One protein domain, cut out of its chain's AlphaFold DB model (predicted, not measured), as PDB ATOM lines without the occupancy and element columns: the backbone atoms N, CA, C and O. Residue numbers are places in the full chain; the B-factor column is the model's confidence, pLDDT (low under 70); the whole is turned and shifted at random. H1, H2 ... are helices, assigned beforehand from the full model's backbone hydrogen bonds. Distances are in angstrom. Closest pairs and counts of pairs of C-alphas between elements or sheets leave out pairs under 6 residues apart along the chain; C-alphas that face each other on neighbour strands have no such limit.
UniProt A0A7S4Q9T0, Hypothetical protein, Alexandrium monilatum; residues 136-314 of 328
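Overview. This is residues 136 to 314 of the 328 residues of the protein "Hypothetical protein" of Alexandrium monilatum (UniProt A0A7S4Q9T0). H3 and H6, side by side, make the core of this body; H1 and H2 form one end, the hairpin of H8 and H9 the other. H7 folds back on H6, H4 crosses H7, and H5 packs on H3. You have 179 residues with nine named helices, H1 to H9, and no named strand: all helix, compact, radius of gyration of the C-alphas 15.8 A, spans 43 by 43 by 28 A.

Arrangement. Each pair named here is two helices' closest C-alphas. Start at residues 136 to 151 (H1), which touch residues 160 to 169 (H2), Ala 145 and Glu 166, 6.4 A. The hub, residues 177 to 193 (H3), touches H1, Glu 139 and Ala 183, 4.9 A. Past residues 205 to 217 (H4), residues 220 to 227 (H5) touch H3. Residues 232 to 252 (H6) touch H3 at a tilt of 36 degrees, only just steep, Arg 190 and Gly 246, 4.0 A. Residues 259 to 276 (H7) form a hairpin with H6 and touch H4, Ala 209 and Gly 268, 4.0 A. Residues 282 to 290 (H8) and 297 to 314 (H9) form a hairpin, Cys 286 and Ala 303, 4.9 A. Every O i to N i+4 pair is within hydrogen-bond range except in H4, 7 of 9.

Along the chain. Find C-alpha 136 at (33.041, 34.304, 1.531), where H1 begins. The longest helix, H6, runs 30.1 A; H9 runs 26.4 A to C-alpha 314 at (3.313, 12.977, 20.039).

Size, cuts and confidence. The farthest C-alphas, Leu 169 and Ala 312, are 47.3 A apart. The printed part has no cut; the long link joins H3 to H4. pLDDT is under 70 at residues 150, 152 to 159, 168 to 174 and 314.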
ATOM      1  N   ALA A 136      33.167  34.520   2.968       71.38
ATOM      2  CA  ALA A 136      33.041  34.304   1.531       71.38
ATOM      3  C   ALA A 136      34.180  33.421   0.999       71.38
ATOM      4  O   ALA A 136      33.926  32.521   0.198       71.38
ATOM      5  N   ASP A 137      35.400  33.610   1.508       79.00
ATOM      6  CA  ASP A 137      36.549  32.777   1.148       79.00
ATOM      7  C   ASP A 137      36.303  31.325   1.562       79.00
ATOM      8  O   ASP A 137      36.459  30.415   0.750       79.00
ATOM      9  N   LEU A 138      35.808  31.104   2.789       78.44
ATOM     10  CA  LEU A 138      35.448  29.769   3.277       78.44
ATOM     11  C   LEU A 138      34.369  29.099   2.416       78.44
ATOM     12  O   LEU A 138      34.475  27.911   2.119       78.44
ATOM     13  N   GLU A 139      33.336  29.835   2.004       77.94
ATOM     14  CA  GLU A 139      32.300  29.298   1.118       77.94
ATOM     15  C   GLU A 139      32.879  28.902  -0.248       77.94
ATOM     16  O   GLU A 139      32.589  27.812  -0.739       77.94
ATOM     17  N   GLY A 140      33.753  29.735  -0.823       79.62
ATOM     18  CA  GLY A 140      34.463  29.431  -2.066       79.62
ATOM     19  C   GLY A 140      35.380  28.211  -1.948       79.62
ATOM     20  O   GLY A 140      35.389  27.361  -2.838       79.62
ATOM     21  N   PHE A 141      36.108  28.073  -0.837       81.81
ATOM     22  CA  PHE A 141      36.916  26.883  -0.556       81.81
ATOM     23  C   PHE A 141      36.056  25.631  -0.398       81.81
ATOM     24  O   PHE A 141      36.365  24.615  -1.015       81.81
ATOM     25  N   CYS A 142      34.950  25.706   0.347       79.75
ATOM     26  CA  CYS A 142      34.023  24.585   0.490       79.75
ATOM     27  C   CYS A 142      33.430  24.181  -0.863       79.75
ATOM     28  O   CYS A 142      33.371  22.995  -1.163       79.75
ATOM     29  N   ALA A 143      33.032  25.144  -1.700       80.94
ATOM     30  CA  ALA A 143      32.503  24.866  -3.030       80.94
ATOM     31  C   ALA A 143      33.536  24.160  -3.923       80.94
ATOM     32  O   ALA A 143      33.209  23.143  -4.528       80.94
ATOM     33  N   ARG A 144      34.787  24.640  -3.952       82.38
ATOM     34  CA  ARG A 144      35.879  24.000  -4.708       82.38
ATOM     35  C   ARG A 144      36.215  22.607  -4.186       82.38
ATOM     36  O   ARG A 144      36.348  21.689  -4.987       82.38
ATOM     37  N   ALA A 145      36.296  22.432  -2.868       79.38
ATOM     38  CA  ALA A 145      36.527  21.125  -2.257       79.38
ATOM     39  C   ALA A 145      35.389  20.154  -2.608       79.38
ATOM     40  O   ALA A 145      35.633  19.029  -3.039       79.38
ATOM     41  N   LEU A 146      34.131  20.599  -2.509       76.69
ATOM     42  CA  LEU A 146      32.966  19.809  -2.909       76.69
ATOM     43  C   LEU A 146      33.029  19.427  -4.392       76.69
ATOM     44  O   LEU A 146      32.815  18.263  -4.734       76.69
ATOM     45  N   ASP A 147      33.319  20.372  -5.275       79.12
ATOM     46  CA  ASP A 147      33.389  20.140  -6.717       79.12
ATOM     47  C   ASP A 147      34.533  19.182  -7.099       79.12
ATOM     48  O   ASP A 147      34.304  18.184  -7.786       79.12
ATOM     49  N   SER A 148      35.727  19.394  -6.535       76.19
ATOM     50  CA  SER A 148      36.869  18.476  -6.639       76.19
ATOM     51  C   SER A 148      36.470  17.049  -6.237       76.19
ATOM     52  O   SER A 148      36.611  16.104  -7.018       76.19
ATOM     53  N   MET A 149      35.805  16.905  -5.083       71.44
ATOM     54  CA  MET A 149      35.295  15.614  -4.609       71.44
ATOM     55  C   MET A 149      34.292  14.958  -5.568       71.44
ATOM     56  O   MET A 149      34.257  13.730  -5.675       71.44
ATOM     57  N   ALA A 150      33.457  15.742  -6.261       68.75
ATOM     58  CA  ALA A 150      32.502  15.200  -7.228       68.75
ATOM     59  C   ALA A 150      33.183  14.732  -8.521       68.75
ATOM     60  O   ALA A 150      32.810  13.681  -9.051       68.75
ATOM     61  N   ARG A 151      34.183  15.476  -9.015       71.44
ATOM     62  CA  ARG A 151      34.919  15.136 -10.245       71.44
ATOM     63  C   ARG A 151      35.803  13.902 -10.080       71.44
ATOM     64  O   ARG A 151      35.878  13.083 -10.995       71.44
ATOM     65  N   GLU A 152      36.415  13.709  -8.913       67.94
ATOM     66  CA  GLU A 152      37.301  12.563  -8.653       67.94
ATOM     67  C   GLU A 152      36.568  11.220  -8.459       67.94
ATOM     68  O   GLU A 152      37.193  10.180  -8.235       67.94
ATOM     69  N   GLY A 153      35.235  11.196  -8.589       53.00
ATOM     70  CA  GLY A 153      34.465   9.953  -8.627       53.00
ATOM     71  C   GLY A 153      34.526   9.151  -7.323       53.00
ATOM     72  O   GLY A 153      34.580   7.919  -7.366       53.00
ATOM     73  N   CYS A 154      34.530   9.845  -6.177       46.69
ATOM     74  CA  CYS A 154      34.370   9.299  -4.824       46.69
ATOM     75  C   CYS A 154      35.136   7.991  -4.550       46.69
ATOM     76  O   CYS A 154      34.550   6.984  -4.140       46.69
ATOM     77  N   ARG A 155      36.462   7.989  -4.736       48.72
ATOM     78  CA  ARG A 155      37.321   6.968  -4.103       48.72
ATOM     79  C   ARG A 155      38.039   7.448  -2.843       48.72
ATOM     80  O   ARG A 155      38.486   6.590  -2.087       48.72
ATOM     81  N   GLY A 156      38.141   8.757  -2.622       44.97
ATOM     82  CA  GLY A 156      39.015   9.319  -1.592       44.97
ATOM     83  C   GLY A 156      38.327   9.653  -0.280       44.97
ATOM     84  O   GLY A 156      38.743   9.147   0.752       44.97
ATOM     85  N   LEU A 157      37.275  10.470  -0.322       52.34
ATOM     86  CA  LEU A 157      36.845  11.197   0.866       52.34
ATOM     87  C   LEU A 157      35.485  10.693   1.365       52.34
ATOM     88  O   LEU A 157      34.460  10.858   0.702       52.34
ATOM     89  N   ARG A 158      35.506   9.970   2.490       60.84
ATOM     90  CA  ARG A 158      34.351   9.284   3.091       60.84
ATOM     91  C   ARG A 158      33.716  10.057   4.240       60.84
ATOM     92  O   ARG A 158      32.674   9.602   4.699       60.84
ATOM     93  N   GLY A 159      34.305  11.174   4.670       66.56
ATOM     94  CA  GLY A 159      33.806  11.905   5.828       66.56
ATOM     95  C   GLY A 159      34.372  13.311   6.018       66.56
ATOM     96  O   GLY A 159      34.941  13.928   5.120       66.56
ATOM     97  N   ARG A 160      34.180  13.832   7.221       72.88
ATOM     98  CA  ARG A 160      34.548  15.162   7.696       72.88
ATOM     99  C   ARG A 160      36.056  15.374   7.729       72.88
ATOM    100  O   ARG A 160      36.501  16.447   7.348       72.88
ATOM    101  N   GLU A 161      36.829  14.384   8.174       74.81
ATOM    102  CA  GLU A 161      38.298  14.483   8.277       74.81
ATOM    103  C   GLU A 161      38.936  14.785   6.920       74.81
ATOM    104  O   GLU A 161      39.882  15.557   6.813       74.81
ATOM    105  N   ASP A 162      38.359  14.214   5.873       74.88
ATOM    106  CA  ASP A 162      38.785  14.401   4.503       74.88
ATOM    107  C   ASP A 162      38.463  15.809   3.977       74.88
ATOM    108  O   ASP A 162      39.295  16.453   3.339       74.88
ATOM    109  N   LEU A 163      37.268  16.318   4.300       74.19
ATOM    110  CA  LEU A 163      36.894  17.702   4.018       74.19
ATOM    111  C   LEU A 163      37.788  18.681   4.794       74.19
ATOM    112  O   LEU A 163      38.220  19.686   4.241       74.19
ATOM    113  N   GLU A 164      38.083  18.401   6.062       77.19
ATOM    114  CA  GLU A 164      38.998  19.203   6.878       77.19
ATOM    115  C   GLU A 164      40.433  19.151   6.352       77.19
ATOM    116  O   GLU A 164      41.121  20.170   6.391       77.19
ATOM    117  N   ALA A 165      40.885  18.009   5.831       77.00
ATOM    118  CA  ALA A 165      42.192  17.876   5.200       77.00
ATOM    119  C   ALA A 165      42.282  18.731   3.929       77.00
ATOM    120  O   ALA A 165      43.217  19.522   3.802       77.00
ATOM    121  N   GLU A 166      41.285  18.650   3.044       74.06
ATOM    122  CA  GLU A 166      41.185  19.502   1.849       74.06
ATOM    123  C   GLU A 166      41.124  20.992   2.215       74.06
ATOM    124  O   GLU A 166      41.850  21.820   1.666       74.06
ATOM    125  N   LEU A 167      40.323  21.357   3.216       71.12
ATOM    126  CA  LEU A 167      40.261  22.737   3.699       71.12
ATOM    127  C   LEU A 167      41.574  23.181   4.354       71.12
ATOM    128  O   LEU A 167      41.971  24.334   4.201       71.12
ATOM    129  N   GLY A 168      42.276  22.281   5.041       69.12
ATOM    130  CA  GLY A 168      43.590  22.520   5.632       69.12
ATOM    131  C   GLY A 168      44.665  22.800   4.582       69.12
ATOM    132  O   GLY A 168      45.489  23.692   4.790       69.12
ATOM    133  N   LEU A 169      44.616  22.122   3.427       65.00
ATOM    134  CA  LEU A 169      45.485  22.407   2.275       65.00
ATOM    135  C   LEU A 169      45.250  23.811   1.700       65.00
ATOM    136  O   LEU A 169      46.166  24.418   1.148       65.00
ATOM    137  N   HIS A 170      44.044  24.349   1.878       64.56
ATOM    138  CA  HIS A 170      43.651  25.678   1.421       64.56
ATOM    139  C   HIS A 170      43.711  26.763   2.510       64.56
ATOM    140  O   HIS A 170      43.176  27.854   2.324       64.56
ATOM    141  N   GLY A 171      44.371  26.492   3.643       59.97
ATOM    142  CA  GLY A 171      44.553  27.473   4.721       59.97
ATOM    143  C   GLY A 171      43.346  27.633   5.653       59.97
ATOM    144  O   GLY A 171      43.326  28.544   6.475       59.97
ATOM    145  N   GLY A 172      42.358  26.742   5.573       59.84
ATOM    146  CA  GLY A 172      41.143  26.757   6.389       59.84
ATOM    147  C   GLY A 172      41.243  26.045   7.741       59.84
ATOM    148  O   GLY A 172      40.224  25.645   8.305       59.84
ATOM    149  N   ALA A 173      42.448  25.845   8.273       59.91
ATOM    150  CA  ALA A 173      42.616  25.202   9.571       59.91
ATOM    151  C   ALA A 173      42.003  26.067  10.691       59.91
ATOM    152  O   ALA A 173      42.393  27.216  10.884       59.91
ATOM    153  N   GLY A 174      41.063  25.501  11.459       68.44
ATOM    154  CA  GLY A 174      40.531  26.126  12.680       68.44
ATOM    155  C   GLY A 174      39.108  26.685  12.605       68.44
ATOM    156  O   GLY A 174      38.666  27.330  13.558       68.44
ATOM    157  N   PHE A 175      38.352  26.441  11.531       73.06
ATOM    158  CA  PHE A 175      36.924  26.769  11.535       73.06
ATOM    159  C   PHE A 175      36.144  25.846  12.481       73.06
ATOM    160  O   PHE A 175      36.299  24.628  12.457       73.06
ATOM    161  N   GLY A 176      35.282  26.429  13.320       82.75
ATOM    162  CA  GLY A 176      34.355  25.658  14.151       82.75
ATOM    163  C   GLY A 176      33.337  24.883  13.307       82.75
ATOM    164  O   GLY A 176      32.992  25.316  12.204       82.75
ATOM    165  N   ALA A 177      32.825  23.773  13.851       83.81
ATOM    166  CA  ALA A 177      31.890  22.873  13.168       83.81
ATOM    167  C   ALA A 177      30.672  23.608  12.578       83.81
ATOM    168  O   ALA A 177      30.325  23.381  11.422       83.81
ATOM    169  N   ASP A 178      30.096  24.568  13.309       86.38
ATOM    170  CA  ASP A 178      28.932  25.337  12.848       86.38
ATOM    171  C   ASP A 178      29.239  26.207  11.619       86.38
ATOM    172  O   ASP A 178      28.424  26.331  10.701       86.38
ATOM    173  N   ARG A 179      30.437  26.812  11.572       86.19
ATOM    174  CA  ARG A 179      30.869  27.630  10.426       86.19
ATOM    175  C   ARG A 179      31.100  26.761   9.199       86.19
ATOM    176  O   ARG A 179      30.700  27.154   8.104       86.19
ATOM    177  N   LEU A 180      31.718  25.598   9.397       87.12
ATOM    178  CA  LEU A 180      31.956  24.626   8.340       87.12
ATOM    179  C   LEU A 180      30.635  24.080   7.784       87.12
ATOM    180  O   LEU A 180      30.412  24.144   6.576       87.12
ATOM    181  N   LEU A 181      29.722  23.647   8.658       92.19
ATOM    182  CA  LEU A 181      28.380  23.198   8.283       92.19
ATOM    183  C   LEU A 181      27.640  24.278   7.484       92.19
ATOM    184  O   LEU A 181      27.134  24.007   6.398       92.19
ATOM    185  N   GLY A 182      27.628  25.520   7.974       91.56
ATOM    186  CA  GLY A 182      26.973  26.629   7.284       91.56
ATOM    187  C   GLY A 182      27.581  26.961   5.916       91.56
ATOM    188  O   GLY A 182      26.850  27.364   5.013       91.56
ATOM    189  N   ALA A 183      28.897  26.811   5.739       88.69
ATOM    190  CA  ALA A 183      29.565  27.031   4.454       88.69
ATOM    191  C   ALA A 183      29.273  25.901   3.454       88.69
ATOM    192  O   ALA A 183      28.915  26.171   2.306       88.69
ATOM    193  N   VAL A 184      29.336  24.645   3.905       91.06
ATOM    194  CA  VAL A 184      28.986  23.466   3.097       91.06
ATOM    195  C   VAL A 184      27.522  23.515   2.671       91.06
ATOM    196  O   VAL A 184      27.221  23.344   1.491       91.06
ATOM    197  N   LEU A 185      26.607  23.824   3.593       95.50
ATOM    198  CA  LEU A 185      25.185  23.964   3.280       95.50
ATOM    199  C   LEU A 185      24.932  25.071   2.253       95.50
ATOM    200  O   LEU A 185      24.112  24.870   1.362       95.50
ATOM    201  N   ARG A 186      25.629  26.214   2.335       93.75
ATOM    202  CA  ARG A 186      25.507  27.305   1.349       93.75
ATOM    203  C   ARG A 186      25.976  26.884  -0.038       93.75
ATOM    204  O   ARG A 186      25.255  27.106  -1.011       93.75
ATOM    205  N   ALA A 187      27.126  26.218  -0.121       90.50
ATOM    206  CA  ALA A 187      27.641  25.689  -1.378       90.50
ATOM    207  C   ALA A 187      26.661  24.681  -2.010       90.50
ATOM    208  O   ALA A 187      26.316  24.802  -3.187       90.50
ATOM    209  N   ILE A 188      26.136  23.743  -1.213       94.62
ATOM    210  CA  ILE A 188      25.152  22.752  -1.670       94.62
ATOM    211  C   ILE A 188      23.835  23.424  -2.063       94.62
ATOM    212  O   ILE A 188      23.264  23.073  -3.092       94.62
ATOM    213  N   ALA A 189      23.352  24.397  -1.286       96.56
ATOM    214  CA  ALA A 189      22.140  25.144  -1.603       96.56
ATOM    215  C   ALA A 189      22.277  25.854  -2.949       96.56
ATOM    216  O   ALA A 189      21.381  25.752  -3.781       96.56
ATOM    217  N   ARG A 190      23.409  26.517  -3.204       94.38
ATOM    218  CA  ARG A 190      23.681  27.182  -4.483       94.38
ATOM    219  C   ARG A 190      23.679  26.195  -5.656       94.38
ATOM    220  O   ARG A 190      22.994  26.454  -6.644       94.38
ATOM    221  N   GLU A 191      24.385  25.067  -5.540       94.12
ATOM    222  CA  GLU A 191      24.403  24.010  -6.572       94.12
ATOM    223  C   GLU A 191      22.994  23.437  -6.804       94.12
ATOM    224  O   GLU A 191      22.527  23.344  -7.939       94.12
ATOM    225  N   ALA A 192      22.278  23.099  -5.731       95.38
ATOM    226  CA  ALA A 192      20.947  22.506  -5.801       95.38
ATOM    227  C   ALA A 192      19.912  23.473  -6.396       95.38
ATOM    228  O   ALA A 192      19.075  23.071  -7.205       95.38
ATOM    229  N   CYS A 193      19.978  24.756  -6.036       95.69
ATOM    230  CA  CYS A 193      19.056  25.775  -6.534       95.69
ATOM    231  C   CYS A 193      19.268  26.099  -8.010       95.69
ATOM    232  O   CYS A 193      18.301  26.459  -8.679       95.69
ATOM    233  N   ALA A 194      20.476  25.903  -8.544       95.19
ATOM    234  CA  ALA A 194      20.738  26.039  -9.975       95.19
ATOM    235  C   ALA A 194      19.959  25.014 -10.828       95.19
ATOM    236  O   ALA A 194      19.729  25.250 -12.011       95.19
ATOM    237  N   ALA A 195      19.506  23.899 -10.239       94.19
ATOM    238  CA  ALA A 195      18.676  22.905 -10.922       94.19
ATOM    239  C   ALA A 195      17.184  23.289 -11.010       94.19
ATOM    240  O   ALA A 195      16.400  22.570 -11.635       94.19
ATOM    241  N   VAL A 196      16.762  24.386 -10.371       96.56
ATOM    242  CA  VAL A 196      15.355  24.797 -10.291       96.56
ATOM    243  C   VAL A 196      15.080  25.981 -11.211       96.56
ATOM    244  O   VAL A 196      15.743  27.010 -11.146       96.56
ATOM    245  N   ASP A 197      14.030  25.866 -12.025       96.44
ATOM    246  CA  ASP A 197      13.518  26.984 -12.816       96.44
ATOM    247  C   ASP A 197      12.805  28.006 -11.910       96.44
ATOM    248  O   ASP A 197      11.628  27.861 -11.561       96.44
ATOM    249  N   LEU A 198      13.531  29.061 -11.532       96.88
ATOM    250  CA  LEU A 198      13.006  30.164 -10.723       96.88
ATOM    251  C   LEU A 198      12.019  31.063 -11.492       96.88
ATOM    252  O   LEU A 198      11.321  31.871 -10.870       96.88
ATOM    253  N   ALA A 199      11.946  30.945 -12.821       96.62
ATOM    254  CA  ALA A 199      11.043  31.708 -13.681       96.62
ATOM    255  C   ALA A 199       9.698  30.997 -13.925       96.62
ATOM    256  O   ALA A 199       8.767  31.611 -14.464       96.62
ATOM    257  N   ALA A 200       9.568  29.738 -13.486       95.00
ATOM    258  CA  ALA A 200       8.368  28.928 -13.645       95.00
ATOM    259  C   ALA A 200       7.096  29.672 -13.196       95.00
ATOM    260  O   ALA A 200       7.065  30.381 -12.186       95.00
ATOM    261  N   GLU A 201       5.992  29.495 -13.930       92.81
ATOM    262  CA  GLU A 201       4.756  30.236 -13.647       92.81
ATOM    263  C   GLU A 201       4.071  29.817 -12.346       92.81
ATOM    264  O   GLU A 201       3.417  30.627 -11.687       92.81
ATOM    265  N   ARG A 202       4.177  28.532 -12.007       94.12
ATOM    266  CA  ARG A 202       3.522  27.913 -10.850       94.12
ATOM    267  C   ARG A 202       4.495  26.966 -10.150       94.12
ATOM    268  O   ARG A 202       4.266  25.754 -10.160       94.12
ATOM    269  N   PRO A 203       5.591  27.498  -9.586       94.25
ATOM    270  CA  PRO A 203       6.552  26.674  -8.880       94.25
ATOM    271  C   PRO A 203       5.876  26.093  -7.634       94.25
ATOM    272  O   PRO A 203       4.969  26.694  -7.051       94.25
ATOM    273  N   GLN A 204       6.283  24.884  -7.261       96.88
ATOM    274  CA  GLN A 204       5.804  24.207  -6.061       96.88
ATOM    275  C   GLN A 204       7.008  23.709  -5.261       96.88
ATOM    276  O   GLN A 204       7.913  23.136  -5.874       96.88
ATOM    277  N   PRO A 205       7.006  23.842  -3.921       97.88
ATOM    278  CA  PRO A 205       8.128  23.393  -3.095       97.88
ATOM    279  C   PRO A 205       8.466  21.913  -3.291       97.88
ATOM    280  O   PRO A 205       9.628  21.568  -3.446       97.88
ATOM    281  N   ASN A 206       7.453  21.047  -3.411       97.56
ATOM    282  CA  ASN A 206       7.651  19.614  -3.668       97.56
ATOM    283  C   ASN A 206       8.394  19.338  -4.985       97.56
ATOM    284  O   ASN A 206       9.206  18.420  -5.059       97.56
ATOM    285  N   THR A 207       8.099  20.111  -6.033       97.31
ATOM    286  CA  THR A 207       8.771  19.966  -7.329       97.31
ATOM    287  C   THR A 207      10.212  20.451  -7.238       97.31
ATOM    288  O   THR A 207      11.103  19.770  -7.732       97.31
ATOM    289  N   ALA A 208      10.453  21.584  -6.570       97.88
ATOM    290  CA  ALA A 208      11.803  22.081  -6.319       97.88
ATOM    291  C   ALA A 208      12.628  21.071  -5.503       97.88
ATOM    292  O   ALA A 208      13.731  20.724  -5.910       97.88
ATOM    293  N   ALA A 209      12.056  20.511  -4.433       98.19
ATOM    294  CA  ALA A 209      12.703  19.488  -3.616       98.19
ATOM    295  C   ALA A 209      13.110  18.254  -4.441       98.19
ATOM    296  O   ALA A 209      14.237  17.775  -4.355       98.19
ATOM    297  N   ALA A 210      12.221  17.770  -5.315       97.75
ATOM    298  CA  ALA A 210      12.524  16.639  -6.187       97.75
ATOM    299  C   ALA A 210      13.701  16.911  -7.147       97.75
ATOM    300  O   ALA A 210      14.477  15.998  -7.423       97.75
ATOM    301  N   LEU A 211      13.846  18.149  -7.634       97.44
ATOM    302  CA  LEU A 211      14.957  18.564  -8.503       97.44
ATOM    303  C   LEU A 211      16.275  18.734  -7.734       97.44
ATOM    304  O   LEU A 211      17.338  18.429  -8.268       97.44
ATOM    305  N   MET A 212      16.207  19.187  -6.481       97.75
ATOM    306  CA  MET A 212      17.367  19.399  -5.609       97.75
ATOM    307  C   MET A 212      17.902  18.102  -4.992       97.75
ATOM    308  O   MET A 212      19.099  17.984  -4.725       97.75
ATOM    309  N   ARG A 213      17.030  17.107  -4.788       96.94
ATOM    310  CA  ARG A 213      17.349  15.836  -4.123       96.94
ATOM    311  C   ARG A 213      18.610  15.139  -4.636       96.94
ATOM    312  O   ARG A 213      19.417  14.747  -3.798       96.94
ATOM    313  N   PRO A 214      18.853  14.989  -5.953       95.25
ATOM    314  CA  PRO A 214      20.071  14.341  -6.432       95.25
ATOM    315  C   PRO A 214      21.349  15.049  -5.971       95.25
ATOM    316  O   PRO A 214      22.331  14.378  -5.671       95.25
ATOM    317  N   VAL A 215      21.339  16.384  -5.892       93.56
ATOM    318  CA  VAL A 215      22.491  17.182  -5.449       93.56
ATOM    319  C   VAL A 215      22.740  16.972  -3.958       93.56
ATOM    320  O   VAL A 215      23.848  16.611  -3.567       93.56
ATOM    321  N   VAL A 216      21.697  17.119  -3.136       95.06
ATOM    322  CA  VAL A 216      21.792  16.953  -1.675       95.06
ATOM    323  C   VAL A 216      22.201  15.527  -1.309       95.06
ATOM    324  O   VAL A 216      23.135  15.329  -0.536       95.06
ATOM    325  N   ARG A 217      21.581  14.521  -1.934       93.31
ATOM    326  CA  ARG A 217      21.848  13.106  -1.657       93.31
ATOM    327  C   ARG A 217      23.290  12.697  -1.957       93.31
ATOM    328  O   ARG A 217      23.843  11.861  -1.251       93.31
ATOM    329  N   ARG A 218      23.938  13.302  -2.962       88.94
ATOM    330  CA  ARG A 218      25.374  13.080  -3.227       88.94
ATOM    331  C   ARG A 218      26.274  13.548  -2.080       88.94
ATOM    332  O   ARG A 218      27.413  13.101  -2.002       88.94
ATOM    333  N   ARG A 219      25.791  14.450  -1.223       90.12
ATOM    334  CA  ARG A 219      26.554  15.092  -0.142       90.12
ATOM    335  C   ARG A 219      26.074  14.703   1.254       90.12
ATOM    336  O   ARG A 219      26.599  15.230   2.230       90.12
ATOM    337  N   VAL A 220      25.113  13.783   1.349       90.50
ATOM    338  CA  VAL A 220      24.448  13.439   2.612       90.50
ATOM    339  C   VAL A 220      25.425  12.960   3.683       90.50
ATOM    340  O   VAL A 220      25.349  13.447   4.799       90.50
ATOM    341  N   GLY A 221      26.410  12.119   3.342       87.81
ATOM    342  CA  GLY A 221      27.363  11.602   4.335       87.81
ATOM    343  C   GLY A 221      28.188  12.704   5.009       87.81
ATOM    344  O   GLY A 221      28.298  12.742   6.227       87.81
ATOM    345  N   ILE A 222      28.685  13.669   4.227       87.94
ATOM    346  CA  ILE A 222      29.405  14.834   4.771       87.94
ATOM    347  C   ILE A 222      28.462  15.692   5.616       87.94
ATOM    348  O   ILE A 222      28.846  16.169   6.682       87.94
ATOM    349  N   LEU A 223      27.227  15.897   5.145       91.56
ATOM    350  CA  LEU A 223      26.232  16.665   5.884       91.56
ATOM    351  C   LEU A 223      25.920  16.026   7.236       91.56
ATOM    352  O   LEU A 223      25.957  16.744   8.223       91.56
ATOM    353  N   GLU A 224      25.674  14.718   7.297       91.94
ATOM    354  CA  GLU A 224      25.375  13.988   8.535       91.94
ATOM    355  C   GLU A 224      26.523  14.070   9.545       91.94
ATOM    356  O   GLU A 224      26.286  14.346  10.721       91.94
ATOM    357  N   GLU A 225      27.770  13.903   9.103       90.00
ATOM    358  CA  GLU A 225      28.928  14.011   9.995       90.00
ATOM    359  C   GLU A 225      29.112  15.424  10.549       90.00
ATOM    360  O   GLU A 225      29.384  15.600  11.739       90.00
ATOM    361  N   LEU A 226      28.932  16.449   9.712       90.25
ATOM    362  CA  LEU A 226      28.972  17.836  10.173       90.25
ATOM    363  C   LEU A 226      27.813  18.122  11.132       90.25
ATOM    364  O   LEU A 226      28.028  18.729  12.182       90.25
ATOM    365  N   TRP A 227      26.618  17.627  10.812       92.25
ATOM    366  CA  TRP A 227      25.415  17.794  11.621       92.25
ATOM    367  C   TRP A 227      25.561  17.183  13.010       92.25
ATOM    368  O   TRP A 227      25.236  17.834  13.998       92.25
ATOM    369  N   ALA A 228      26.120  15.973  13.098       90.94
ATOM    370  CA  ALA A 228      26.356  15.268  14.356       90.94
ATOM    371  C   ALA A 228      27.308  16.015  15.306       90.94
ATOM    372  O   ALA A 228      27.374  15.703  16.494       90.94
ATOM    373  N   THR A 229      28.062  16.988  14.791       89.62
ATOM    374  CA  THR A 229      29.026  17.774  15.571       89.62
ATOM    375  C   THR A 229      28.596  19.210  15.843       89.62
ATOM    376  O   THR A 229      29.261  19.899  16.618       89.62
ATOM    377  N   ALA A 230      27.503  19.652  15.224       90.06
ATOM    378  CA  ALA A 230      26.898  20.954  15.450       90.06
ATOM    379  C   ALA A 230      25.808  20.859  16.528       90.06
ATOM    380  O   ALA A 230      25.197  19.810  16.737       90.06
ATOM    381  N   GLU A 231      25.541  21.966  17.219       91.69
ATOM    382  CA  GLU A 231      24.398  22.034  18.130       91.69
ATOM    383  C   GLU A 231      23.089  22.058  17.306       91.69
ATOM    384  O   GLU A 231      23.018  22.804  16.325       91.69
ATOM    385  N   PRO A 232      22.052  21.262  17.649       91.19
ATOM    386  CA  PRO A 232      20.878  21.085  16.788       91.19
ATOM    387  C   PRO A 232      20.158  22.379  16.379       91.19
ATOM    388  O   PRO A 232      19.811  22.541  15.205       91.19
ATOM    389  N   ALA A 233      19.949  23.325  17.303       92.00
ATOM    390  CA  ALA A 233      19.279  24.589  16.986       92.00
ATOM    391  C   ALA A 233      20.146  25.485  16.082       92.00
ATOM    392  O   ALA A 233      19.642  26.164  15.177       92.00
ATOM    393  N   THR A 234      21.459  25.447  16.285       92.94
ATOM    394  CA  THR A 234      22.451  26.149  15.470       92.94
ATOM    395  C   THR A 234      22.519  25.561  14.061       92.94
ATOM    396  O   THR A 234      22.488  26.313  13.084       92.94
ATOM    397  N   ALA A 235      22.511  24.233  13.929       94.50
ATOM    398  CA  ALA A 235      22.487  23.527  12.650       94.50
ATOM    399  C   ALA A 235      21.211  23.824  11.843       94.50
ATOM    400  O   ALA A 235      21.284  24.164  10.659       94.50
ATOM    401  N   ALA A 236      20.040  23.790  12.490       96.25
ATOM    402  CA  ALA A 236      18.770  24.159  11.862       96.25
ATOM    403  C   ALA A 236      18.773  25.620  11.373       96.25
ATOM    404  O   ALA A 236      18.366  25.909  10.244       96.25
ATOM    405  N   THR A 237      19.298  26.538  12.189       96.38
ATOM    406  CA  THR A 237      19.469  27.950  11.812       96.38
ATOM    407  C   THR A 237      20.412  28.105  10.619       96.38
ATOM    408  O   THR A 237      20.105  28.838   9.676       96.38
ATOM    409  N   ALA A 238      21.533  27.378  10.618       95.31
ATOM    410  CA  ALA A 238      22.491  27.371   9.520       95.31
ATOM    411  C   ALA A 238      21.866  26.857   8.215       95.31
ATOM    412  O   ALA A 238      22.120  27.429   7.158       95.31
ATOM    413  N   ALA A 239      21.001  25.840   8.277       97.31
ATOM    414  CA  ALA A 239      20.277  25.326   7.116       97.31
ATOM    415  C   ALA A 239      19.287  26.335   6.529       97.31
ATOM    416  O   ALA A 239      19.272  26.531   5.313       97.31
ATOM    417  N   VAL A 240      18.510  27.026   7.369       97.88
ATOM    418  CA  VAL A 240      17.609  28.100   6.921       97.88
ATOM    419  C   VAL A 240      18.395  29.242   6.277       97.88
ATOM    420  O   VAL A 240      18.064  29.666   5.168       97.88
ATOM    421  N   ALA A 241      19.472  29.696   6.922       96.88
ATOM    422  CA  ALA A 241      20.332  30.744   6.381       96.88
ATOM    423  C   ALA A 241      20.986  30.322   5.053       96.88
ATOM    424  O   ALA A 241      21.048  31.111   4.108       96.88
ATOM    425  N   ALA A 242      21.430  29.068   4.953       96.25
ATOM    426  CA  ALA A 242      22.019  28.524   3.739       96.25
ATOM    427  C   ALA A 242      21.018  28.421   2.586       96.25
ATOM    428  O   ALA A 242      21.368  28.768   1.460       96.25
ATOM    429  N   ALA A 243      19.777  28.011   2.861       97.44
ATOM    430  CA  ALA A 243      18.707  27.987   1.868       97.44
ATOM    431  C   ALA A 243      18.484  29.383   1.267       97.44
ATOM    432  O   ALA A 243      18.488  29.546   0.049       97.44
ATOM    433  N   GLN A 244      18.355  30.402   2.123       97.12
ATOM    434  CA  GLN A 244      18.141  31.785   1.694       97.12
ATOM    435  C   GLN A 244      19.333  32.325   0.898       97.12
ATOM    436  O   GLN A 244      19.149  32.886  -0.181       97.12
ATOM    437  N   ALA A 245      20.557  32.124   1.392       94.31
ATOM    438  CA  ALA A 245      21.768  32.592   0.722       94.31
ATOM    439  C   ALA A 245      21.990  31.897  -0.633       94.31
ATOM    440  O   ALA A 245      22.257  32.567  -1.631       94.31
ATOM    441  N   GLY A 246      21.828  30.572  -0.690       92.19
ATOM    442  CA  GLY A 246      22.007  29.790  -1.913       92.19
ATOM    443  C   GLY A 246      21.001  30.169  -2.998       92.19
ATOM    444  O   GLY A 246      21.390  30.411  -4.141       92.19
ATOM    445  N   VAL A 247      19.717  30.300  -2.644       94.75
ATOM    446  CA  VAL A 247      18.687  30.733  -3.602       94.75
ATOM    447  C   VAL A 247      18.907  32.184  -4.022       94.75
ATOM    448  O   VAL A 247      18.786  32.487  -5.207       94.75
ATOM    449  N   ALA A 248      19.256  33.082  -3.094       95.06
ATOM    450  CA  ALA A 248      19.534  34.480  -3.418       95.06
ATOM    451  C   ALA A 248      20.693  34.616  -4.417       95.06
ATOM    452  O   ALA A 248      20.590  35.402  -5.361       95.06
ATOM    453  N   ALA A 249      21.753  33.816  -4.264       92.88
ATOM    454  CA  ALA A 249      22.875  33.788  -5.200       92.88
ATOM    455  C   ALA A 249      22.442  33.366  -6.615       92.88
ATOM    456  O   ALA A 249      22.831  34.007  -7.590       92.88
ATOM    457  N   VAL A 250      21.596  32.337  -6.740       94.81
ATOM    458  CA  VAL A 250      21.072  31.879  -8.043       94.81
ATOM    459  C   VAL A 250      20.078  32.883  -8.637       94.81
ATOM    460  O   VAL A 250      20.093  33.152  -9.839       94.81
ATOM    461  N   ALA A 251      19.224  33.483  -7.808       95.38
ATOM    462  CA  ALA A 251      18.269  34.497  -8.238       95.38
ATOM    463  C   ALA A 251      18.972  35.752  -8.776       95.38
ATOM    464  O   ALA A 251      18.528  36.314  -9.775       95.38
ATOM    465  N   ALA A 252      20.094  36.157  -8.171       95.12
ATOM    466  CA  ALA A 252      20.889  37.299  -8.621       95.12
ATOM    467  C   ALA A 252      21.430  37.128 -10.053       95.12
ATOM    468  O   ALA A 252      21.578  38.114 -10.774       95.12
ATOM    469  N   THR A 253      21.681  35.888 -10.484       93.81
ATOM    470  CA  THR A 253      22.139  35.566 -11.844       93.81
ATOM    471  C   THR A 253      21.010  35.139 -12.782       93.81
ATOM    472  O   THR A 253      21.280  34.778 -13.925       93.81
ATOM    473  N   THR A 254      19.751  35.174 -12.333       93.56
ATOM    474  CA  THR A 254      18.583  34.717 -13.102       93.56
ATOM    475  C   THR A 254      17.630  35.895 -13.347       93.56
ATOM    476  O   THR A 254      16.777  36.174 -12.504       93.56
ATOM    477  N   PRO A 255      17.720  36.594 -14.498       91.81
ATOM    478  CA  PRO A 255      16.963  37.829 -14.752       91.81
ATOM    479  C   PRO A 255      15.439  37.676 -14.651       91.81
ATOM    480  O   PRO A 255      14.725  38.625 -14.339       91.81
ATOM    481  N   GLU A 256      14.941  36.474 -14.926       95.81
ATOM    482  CA  GLU A 256      13.516  36.140 -14.973       95.81
ATOM    483  C   GLU A 256      13.014  35.517 -13.662       95.81
ATOM    484  O   GLU A 256      11.853  35.100 -13.580       95.81
ATOM    485  N   ALA A 257      13.868  35.452 -12.631       94.62
ATOM    486  CA  ALA A 257      13.521  34.865 -11.347       94.62
ATOM    487  C   ALA A 257      12.297  35.561 -10.751       94.62
ATOM    488  O   ALA A 257      12.263  36.772 -10.509       94.62
ATOM    489  N   ARG A 258      11.264  34.767 -10.480       96.06
ATOM    490  CA  ARG A 258      10.046  35.246  -9.837       96.06
ATOM    491  C   ARG A 258      10.181  35.058  -8.339       96.06
ATOM    492  O   ARG A 258      10.631  34.014  -7.875       96.06
ATOM    493  N   ARG A 259       9.659  36.017  -7.571       96.31
ATOM    494  CA  ARG A 259       9.611  35.934  -6.103       96.31
ATOM    495  C   ARG A 259       9.045  34.596  -5.609       96.31
ATOM    496  O   ARG A 259       9.611  33.988  -4.716       96.31
ATOM    497  N   LEU A 260       7.952  34.121  -6.208       96.19
ATOM    498  CA  LEU A 260       7.354  32.840  -5.818       96.19
ATOM    499  C   LEU A 260       8.268  31.641  -6.134       96.19
ATOM    500  O   LEU A 260       8.250  30.666  -5.389       96.19
ATOM    501  N   GLY A 261       9.059  31.706  -7.212       97.12
ATOM    502  CA  GLY A 261      10.055  30.688  -7.561       97.12
ATOM    503  C   GLY A 261      11.167  30.609  -6.526       97.12
ATOM    504  O   GLY A 261      11.443  29.524  -6.028       97.12
ATOM    505  N   VAL A 262      11.702  31.765  -6.124       97.56
ATOM    506  CA  VAL A 262      12.677  31.902  -5.028       97.56
ATOM    507  C   VAL A 262      12.130  31.298  -3.733       97.56
ATOM    508  O   VAL A 262      12.724  30.379  -3.180       97.56
ATOM    509  N   GLU A 263      10.936  31.717  -3.306       98.00
ATOM    510  CA  GLU A 263      10.309  31.220  -2.072       98.00
ATOM    511  C   GLU A 263      10.043  29.701  -2.105       98.00
ATOM    512  O   GLU A 263      10.147  29.023  -1.083       98.00
ATOM    513  N   CYS A 264       9.693  29.145  -3.271       98.31
ATOM    514  CA  CYS A 264       9.506  27.701  -3.431       98.31
ATOM    515  C   CYS A 264      10.830  26.934  -3.458       98.31
ATOM    516  O   CYS A 264      10.858  25.800  -2.986       98.31
ATOM    517  N   ALA A 265      11.898  27.520  -4.004       98.19
ATOM    518  CA  ALA A 265      13.225  26.921  -4.011       98.19
ATOM    519  C   ALA A 265      13.817  26.867  -2.597       98.19
ATOM    520  O   ALA A 265      14.296  25.812  -2.196       98.19
ATOM    521  N   GLU A 266      13.682  27.940  -1.807       98.38
ATOM    522  CA  GLU A 266      14.117  27.972  -0.400       98.38
ATOM    523  C   GLU A 266      13.484  26.827   0.397       98.38
ATOM    524  O   GLU A 266      14.179  26.017   1.008       98.38
ATOM    525  N   VAL A 267      12.152  26.717   0.348       98.62
ATOM    526  CA  VAL A 267      11.435  25.650   1.056       98.62
ATOM    527  C   VAL A 267      11.724  24.282   0.444       98.62
ATOM    528  O   VAL A 267      11.890  23.319   1.183       98.62
ATOM    529  N   GLY A 268      11.832  24.176  -0.883       98.50
ATOM    530  CA  GLY A 268      12.201  22.929  -1.553       98.50
ATOM    531  C   GLY A 268      13.552  22.388  -1.078       98.50
ATOM    532  O   GLY A 268      13.686  21.187  -0.844       98.50
ATOM    533  N   PHE A 269      14.522  23.271  -0.847       98.56
ATOM    534  CA  PHE A 269      15.825  22.897  -0.308       98.56
ATOM    535  C   PHE A 269      15.714  22.380   1.128       98.56
ATOM    536  O   PHE A 269      16.205  21.292   1.424       98.56
ATOM    537  N   LEU A 270      14.993  23.092   2.000       98.44
ATOM    538  CA  LEU A 270      14.772  22.663   3.387       98.44
ATOM    539  C   LEU A 270      14.014  21.334   3.482       98.44
ATOM    540  O   LEU A 270      14.371  20.480   4.286       98.44
ATOM    541  N   MET A 271      13.008  21.127   2.629       98.25
ATOM    542  CA  MET A 271      12.305  19.845   2.521       98.25
ATOM    543  C   MET A 271      13.248  18.719   2.094       98.25
ATOM    544  O   MET A 271      13.153  17.610   2.604       98.25
ATOM    545  N   THR A 272      14.172  19.008   1.179       98.12
ATOM    546  CA  THR A 272      15.165  18.026   0.736       98.12
ATOM    547  C   THR A 272      16.129  17.666   1.862       98.12
ATOM    548  O   THR A 272      16.411  16.490   2.056       98.12
ATOM    549  N   LEU A 273      16.609  18.651   2.627       97.50
ATOM    550  CA  LEU A 273      17.456  18.391   3.793       97.50
ATOM    551  C   LEU A 273      16.722  17.566   4.852       97.50
ATOM    552  O   LEU A 273      17.295  16.608   5.352       97.50
ATOM    553  N   ARG A 274      15.458  17.899   5.149       96.12
ATOM    554  CA  ARG A 274      14.609  17.140   6.085       96.12
ATOM    555  C   ARG A 274      14.481  15.672   5.677       96.12
ATOM    556  O   ARG A 274      14.542  14.797   6.529       96.12
ATOM    557  N   ASP A 275      14.295  15.410   4.385       95.69
ATOM    558  CA  ASP A 275      14.117  14.048   3.873       95.69
ATOM    559  C   ASP A 275      15.427  13.237   3.853       95.69
ATOM    560  O   ASP A 275      15.385  12.015   3.994       95.69
ATOM    561  N   GLU A 276      16.572  13.888   3.620       95.31
ATOM    562  CA  GLU A 276      17.842  13.199   3.354       95.31
ATOM    563  C   GLU A 276      18.801  13.179   4.556       95.31
ATOM    564  O   GLU A 276      19.565  12.231   4.670       95.31
ATOM    565  N   VAL A 277      18.796  14.176   5.451       94.00
ATOM    566  CA  VAL A 277      19.776  14.284   6.551       94.00
ATOM    567  C   VAL A 277      19.200  13.740   7.855       94.00
ATOM    568  O   VAL A 277      18.356  14.373   8.497       94.00
ATOM    569  N   HIS A 278      19.693  12.580   8.291       86.25
ATOM    570  CA  HIS A 278      19.288  11.977   9.557       86.25
ATOM    571  C   HIS A 278      19.874  12.764  10.742       86.25
ATOM    572  O   HIS A 278      21.073  12.729  10.999       86.25
ATOM    573  N   GLY A 279      19.022  13.503  11.457       84.00
ATOM    574  CA  GLY A 279      19.412  14.361  12.588       84.00
ATOM    575  C   GLY A 279      18.856  15.784  12.511       84.00
ATOM    576  O   GLY A 279      18.895  16.517  13.499       84.00
ATOM    577  N   LEU A 280      18.294  16.178  11.365       90.88
ATOM    578  CA  LEU A 280      17.519  17.408  11.263       90.88
ATOM    579  C   LEU A 280      16.100  17.173  11.802       90.88
ATOM    580  O   LEU A 280      15.257  16.584  11.132       90.88
ATOM    581  N   GLU A 281      15.845  17.636  13.022       91.75
ATOM    582  CA  GLU A 281      14.535  17.520  13.668       91.75
ATOM    583  C   GLU A 281      13.552  18.601  13.197       91.75
ATOM    584  O   GLU A 281      13.889  19.789  13.111       91.75
ATOM    585  N   ASP A 282      12.293  18.204  12.990       94.50
ATOM    586  CA  ASP A 282      11.211  19.099  12.564       94.50
ATOM    587  C   ASP A 282      10.989  20.259  13.543       94.50
ATOM    588  O   ASP A 282      10.754  21.390  13.115       94.50
ATOM    589  N   ALA A 283      11.122  20.009  14.850       93.75
ATOM    590  CA  ALA A 283      10.981  21.032  15.884       93.75
ATOM    591  C   ALA A 283      12.073  22.113  15.781       93.75
ATOM    592  O   ALA A 283      11.769  23.312  15.800       93.75
ATOM    593  N   GLY A 284      13.334  21.700  15.613       94.81
ATOM    594  CA  GLY A 284      14.466  22.610  15.427       94.81
ATOM    595  C   GLY A 284      14.328  23.431  14.146       94.81
ATOM    596  O   GLY A 284      14.476  24.657  14.169       94.81
ATOM    597  N   LEU A 285      13.952  22.777  13.043       96.44
ATOM    598  CA  LEU A 285      13.724  23.440  11.761       96.44
ATOM    599  C   LEU A 285      12.557  24.434  11.823       96.44
ATOM    600  O   LEU A 285      12.680  25.562  11.348       96.44
ATOM    601  N   CYS A 286      11.446  24.050  12.452       97.12
ATOM    602  CA  CYS A 286      10.286  24.914  12.656       97.12
ATOM    603  C   CYS A 286      10.656  26.168  13.461       97.12
ATOM    604  O   CYS A 286      10.312  27.285  13.058       97.12
ATOM    605  N   SER A 287      11.402  25.994  14.557       96.88
ATOM    606  CA  SER A 287      11.911  27.101  15.374       96.88
ATOM    607  C   SER A 287      12.773  28.057  14.544       96.88
ATOM    608  O   SER A 287      12.491  29.256  14.496       96.88
ATOM    609  N   ALA A 288      13.738  27.530  13.783       97.19
ATOM    610  CA  ALA A 288      14.603  28.326  12.908       97.19
ATOM    611  C   ALA A 288      13.825  29.074  11.805       97.19
ATOM    612  O   ALA A 288      14.112  30.230  11.495       97.19
ATOM    613  N   CYS A 289      12.785  28.471  11.222       97.62
ATOM    614  CA  CYS A 289      11.928  29.161  10.254       97.62
ATOM    615  C   CYS A 289      11.142  30.330  10.881       97.62
ATOM    616  O   CYS A 289      10.825  31.300  10.187       97.62
ATOM    617  N   ARG A 290      10.809  30.257  12.176       96.25
ATOM    618  CA  ARG A 290      10.056  31.298  12.904       96.25
ATOM    619  C   ARG A 290      10.910  32.487  13.321       96.25
ATOM    620  O   ARG A 290      10.356  33.565  13.523       96.25
ATOM    621  N   THR A 291      12.227  32.320  13.428       95.94
ATOM    622  CA  THR A 291      13.145  33.416  13.774       95.94
ATOM    623  C   THR A 291      13.439  34.351  12.602       95.94
ATOM    624  O   THR A 291      14.052  35.399  12.796       95.94
ATOM    625  N   ILE A 292      13.009  34.006  11.385       95.75
ATOM    626  CA  ILE A 292      13.124  34.882  10.215       95.75
ATOM    627  C   ILE A 292      12.254  36.125  10.448       95.75
ATOM    628  O   ILE A 292      11.062  36.005  10.708       95.75
ATOM    629  N   GLU A 293      12.824  37.323  10.296       93.75
ATOM    630  CA  GLU A 293      12.122  38.590  10.562       93.75
ATOM    631  C   GLU A 293      10.890  38.785   9.655       93.75
ATOM    632  O   GLU A 293       9.831  39.251  10.087       93.75
ATOM    633  N   HIS A 294      10.999  38.378   8.387       93.56
ATOM    634  CA  HIS A 294       9.955  38.536   7.373       93.56
ATOM    635  C   HIS A 294       9.757  37.255   6.546       93.56
ATOM    636  O   HIS A 294      10.096  37.219   5.359       93.56
ATOM    637  N   PRO A 295       9.192  36.183   7.129       94.88
ATOM    638  CA  PRO A 295       9.080  34.911   6.440       94.88
ATOM    639  C   PRO A 295       8.034  34.996   5.323       94.88
ATOM    640  O   PRO A 295       6.908  35.499   5.496       94.88
ATOM    641  N   SER A 296       8.396  34.455   4.159       96.75
ATOM    642  CA  SER A 296       7.493  34.345   3.018       96.75
ATOM    643  C   SER A 296       6.227  33.556   3.370       96.75
ATOM    644  O   SER A 296       6.154  32.839   4.370       96.75
ATOM    645  N   ARG A 297       5.177  33.682   2.548       97.38
ATOM    646  CA  ARG A 297       3.951  32.894   2.765       97.38
ATOM    647  C   ARG A 297       4.238  31.393   2.657       97.38
ATOM    648  O   ARG A 297       3.641  30.619   3.399       97.38
ATOM    649  N   VAL A 298       5.134  31.010   1.746       98.00
ATOM    650  CA  VAL A 298       5.552  29.618   1.543       98.00
ATOM    651  C   VAL A 298       6.312  29.113   2.773       98.00
ATOM    652  O   VAL A 298       5.927  28.087   3.323       98.00
ATOM    653  N   MET A 299       7.283  29.885   3.278       98.31
ATOM    654  CA  MET A 299       8.041  29.551   4.491       98.31
ATOM    655  C   MET A 299       7.142  29.427   5.729       98.31
ATOM    656  O   MET A 299       7.260  28.473   6.487       98.31
ATOM    657  N   ARG A 300       6.172  30.336   5.910       98.19
ATOM    658  CA  ARG A 300       5.179  30.227   6.996       98.19
ATOM    659  C   ARG A 300       4.312  28.976   6.879       98.19
ATOM    660  O   ARG A 300       4.009  28.353   7.889       98.19
ATOM    661  N   GLY A 301       3.899  28.626   5.660       97.81
ATOM    662  CA  GLY A 301       3.152  27.395   5.404       97.81
ATOM    663  C   GLY A 301       3.971  26.150   5.736       97.81
ATOM    664  O   GLY A 301       3.440  25.223   6.334       97.81
ATOM    665  N   PHE A 302       5.264  26.164   5.410       98.12
ATOM    666  CA  PHE A 302       6.190  25.091   5.750       98.12
ATOM    667  C   PHE A 302       6.410  24.966   7.262       98.12
ATOM    668  O   PHE A 302       6.232  23.883   7.800       98.12
ATOM    669  N   ALA A 303       6.684  26.066   7.969       97.38
ATOM    670  CA  ALA A 303       6.836  26.047   9.426       97.38
ATOM    671  C   ALA A 303       5.577  25.516  10.134       97.38
ATOM    672  O   ALA A 303       5.669  24.740  11.078       97.38
ATOM    673  N   ARG A 304       4.388  25.896   9.650       97.19
ATOM    674  CA  ARG A 304       3.123  25.354  10.159       97.19
ATOM    675  C   ARG A 304       2.982  23.854   9.883       97.19
ATOM    676  O   ARG A 304       2.530  23.129  10.754       97.19
ATOM    677  N   PHE A 305       3.359  23.398   8.691       96.31
ATOM    678  CA  PHE A 305       3.356  21.974   8.361       96.31
ATOM    679  C   PHE A 305       4.267  21.168   9.302       96.31
ATOM    680  O   PHE A 305       3.849  20.124   9.780       96.31
ATOM    681  N   LEU A 306       5.466  21.673   9.616       95.75
ATOM    682  CA  LEU A 306       6.376  21.018  10.564       95.75
ATOM    683  C   LEU A 306       5.794  20.939  11.984       95.75
ATOM    684  O   LEU A 306       5.964  19.929  12.655       95.75
ATOM    685  N   GLU A 307       5.102  21.987  12.438       93.50
ATOM    686  CA  GLU A 307       4.416  21.983  13.737       93.50
ATOM    687  C   GLU A 307       3.289  20.941  13.782       93.50
ATOM    688  O   GLU A 307       3.241  20.140  14.709       93.50
ATOM    689  N   GLU A 308       2.440  20.889  12.749       91.88
ATOM    690  CA  GLU A 308       1.343  19.912  12.656       91.88
ATOM    691  C   GLU A 308       1.860  18.455  12.617       91.88
ATOM    692  O   GLU A 308       1.224  17.558  13.169       91.88
ATOM    693  N   GLU A 309       3.010  18.205  11.983       87.81
ATOM    694  CA  GLU A 309       3.642  16.877  11.947       87.81
ATOM    695  C   GLU A 309       4.276  16.499  13.296       87.81
ATOM    696  O   GLU A 309       4.173  15.346  13.719       87.81
ATOM    697  N   ALA A 310       4.881  17.462  14.000       84.56
ATOM    698  CA  ALA A 310       5.448  17.238  15.329       84.56
ATOM    699  C   ALA A 310       4.363  16.914  16.374       84.56
ATOM    700  O   ALA A 310       4.540  15.998  17.175       84.56
ATOM    701  N   GLU A 311       3.225  17.618  16.339       80.50
ATOM    702  CA  GLU A 311       2.077  17.352  17.221       80.50
ATOM    703  C   GLU A 311       1.473  15.963  16.958       80.50
ATOM    704  O   GLU A 311       1.265  15.188  17.893       80.50
ATOM    705  N   ALA A 312       1.276  15.601  15.684       76.06
ATOM    706  CA  ALA A 312       0.725  14.298  15.309       76.06
ATOM    707  C   ALA A 312       1.602  13.121  15.771       76.06
ATOM    708  O   ALA A 312       1.075  12.071  16.133       76.06
ATOM    709  N   SER A 313       2.928  13.292  15.791       71.00
ATOM    710  CA  SER A 313       3.846  12.255  16.273       71.00
ATOM    711  C   SER A 313       3.795  12.055  17.794       71.00
ATOM    712  O   SER A 313       4.150  10.973  18.259       71.00
ATOM    713  N   SER A 314       3.390  13.066  18.572       66.12
ATOM    714  CA  SER A 314       3.313  12.977  20.039       66.12
ATOM    715  C   SER A 314       2.034  12.277  20.507       66.12
ATOM    716  O   SER A 314       2.074  11.487  21.444       66.12
TER     717      SER A 314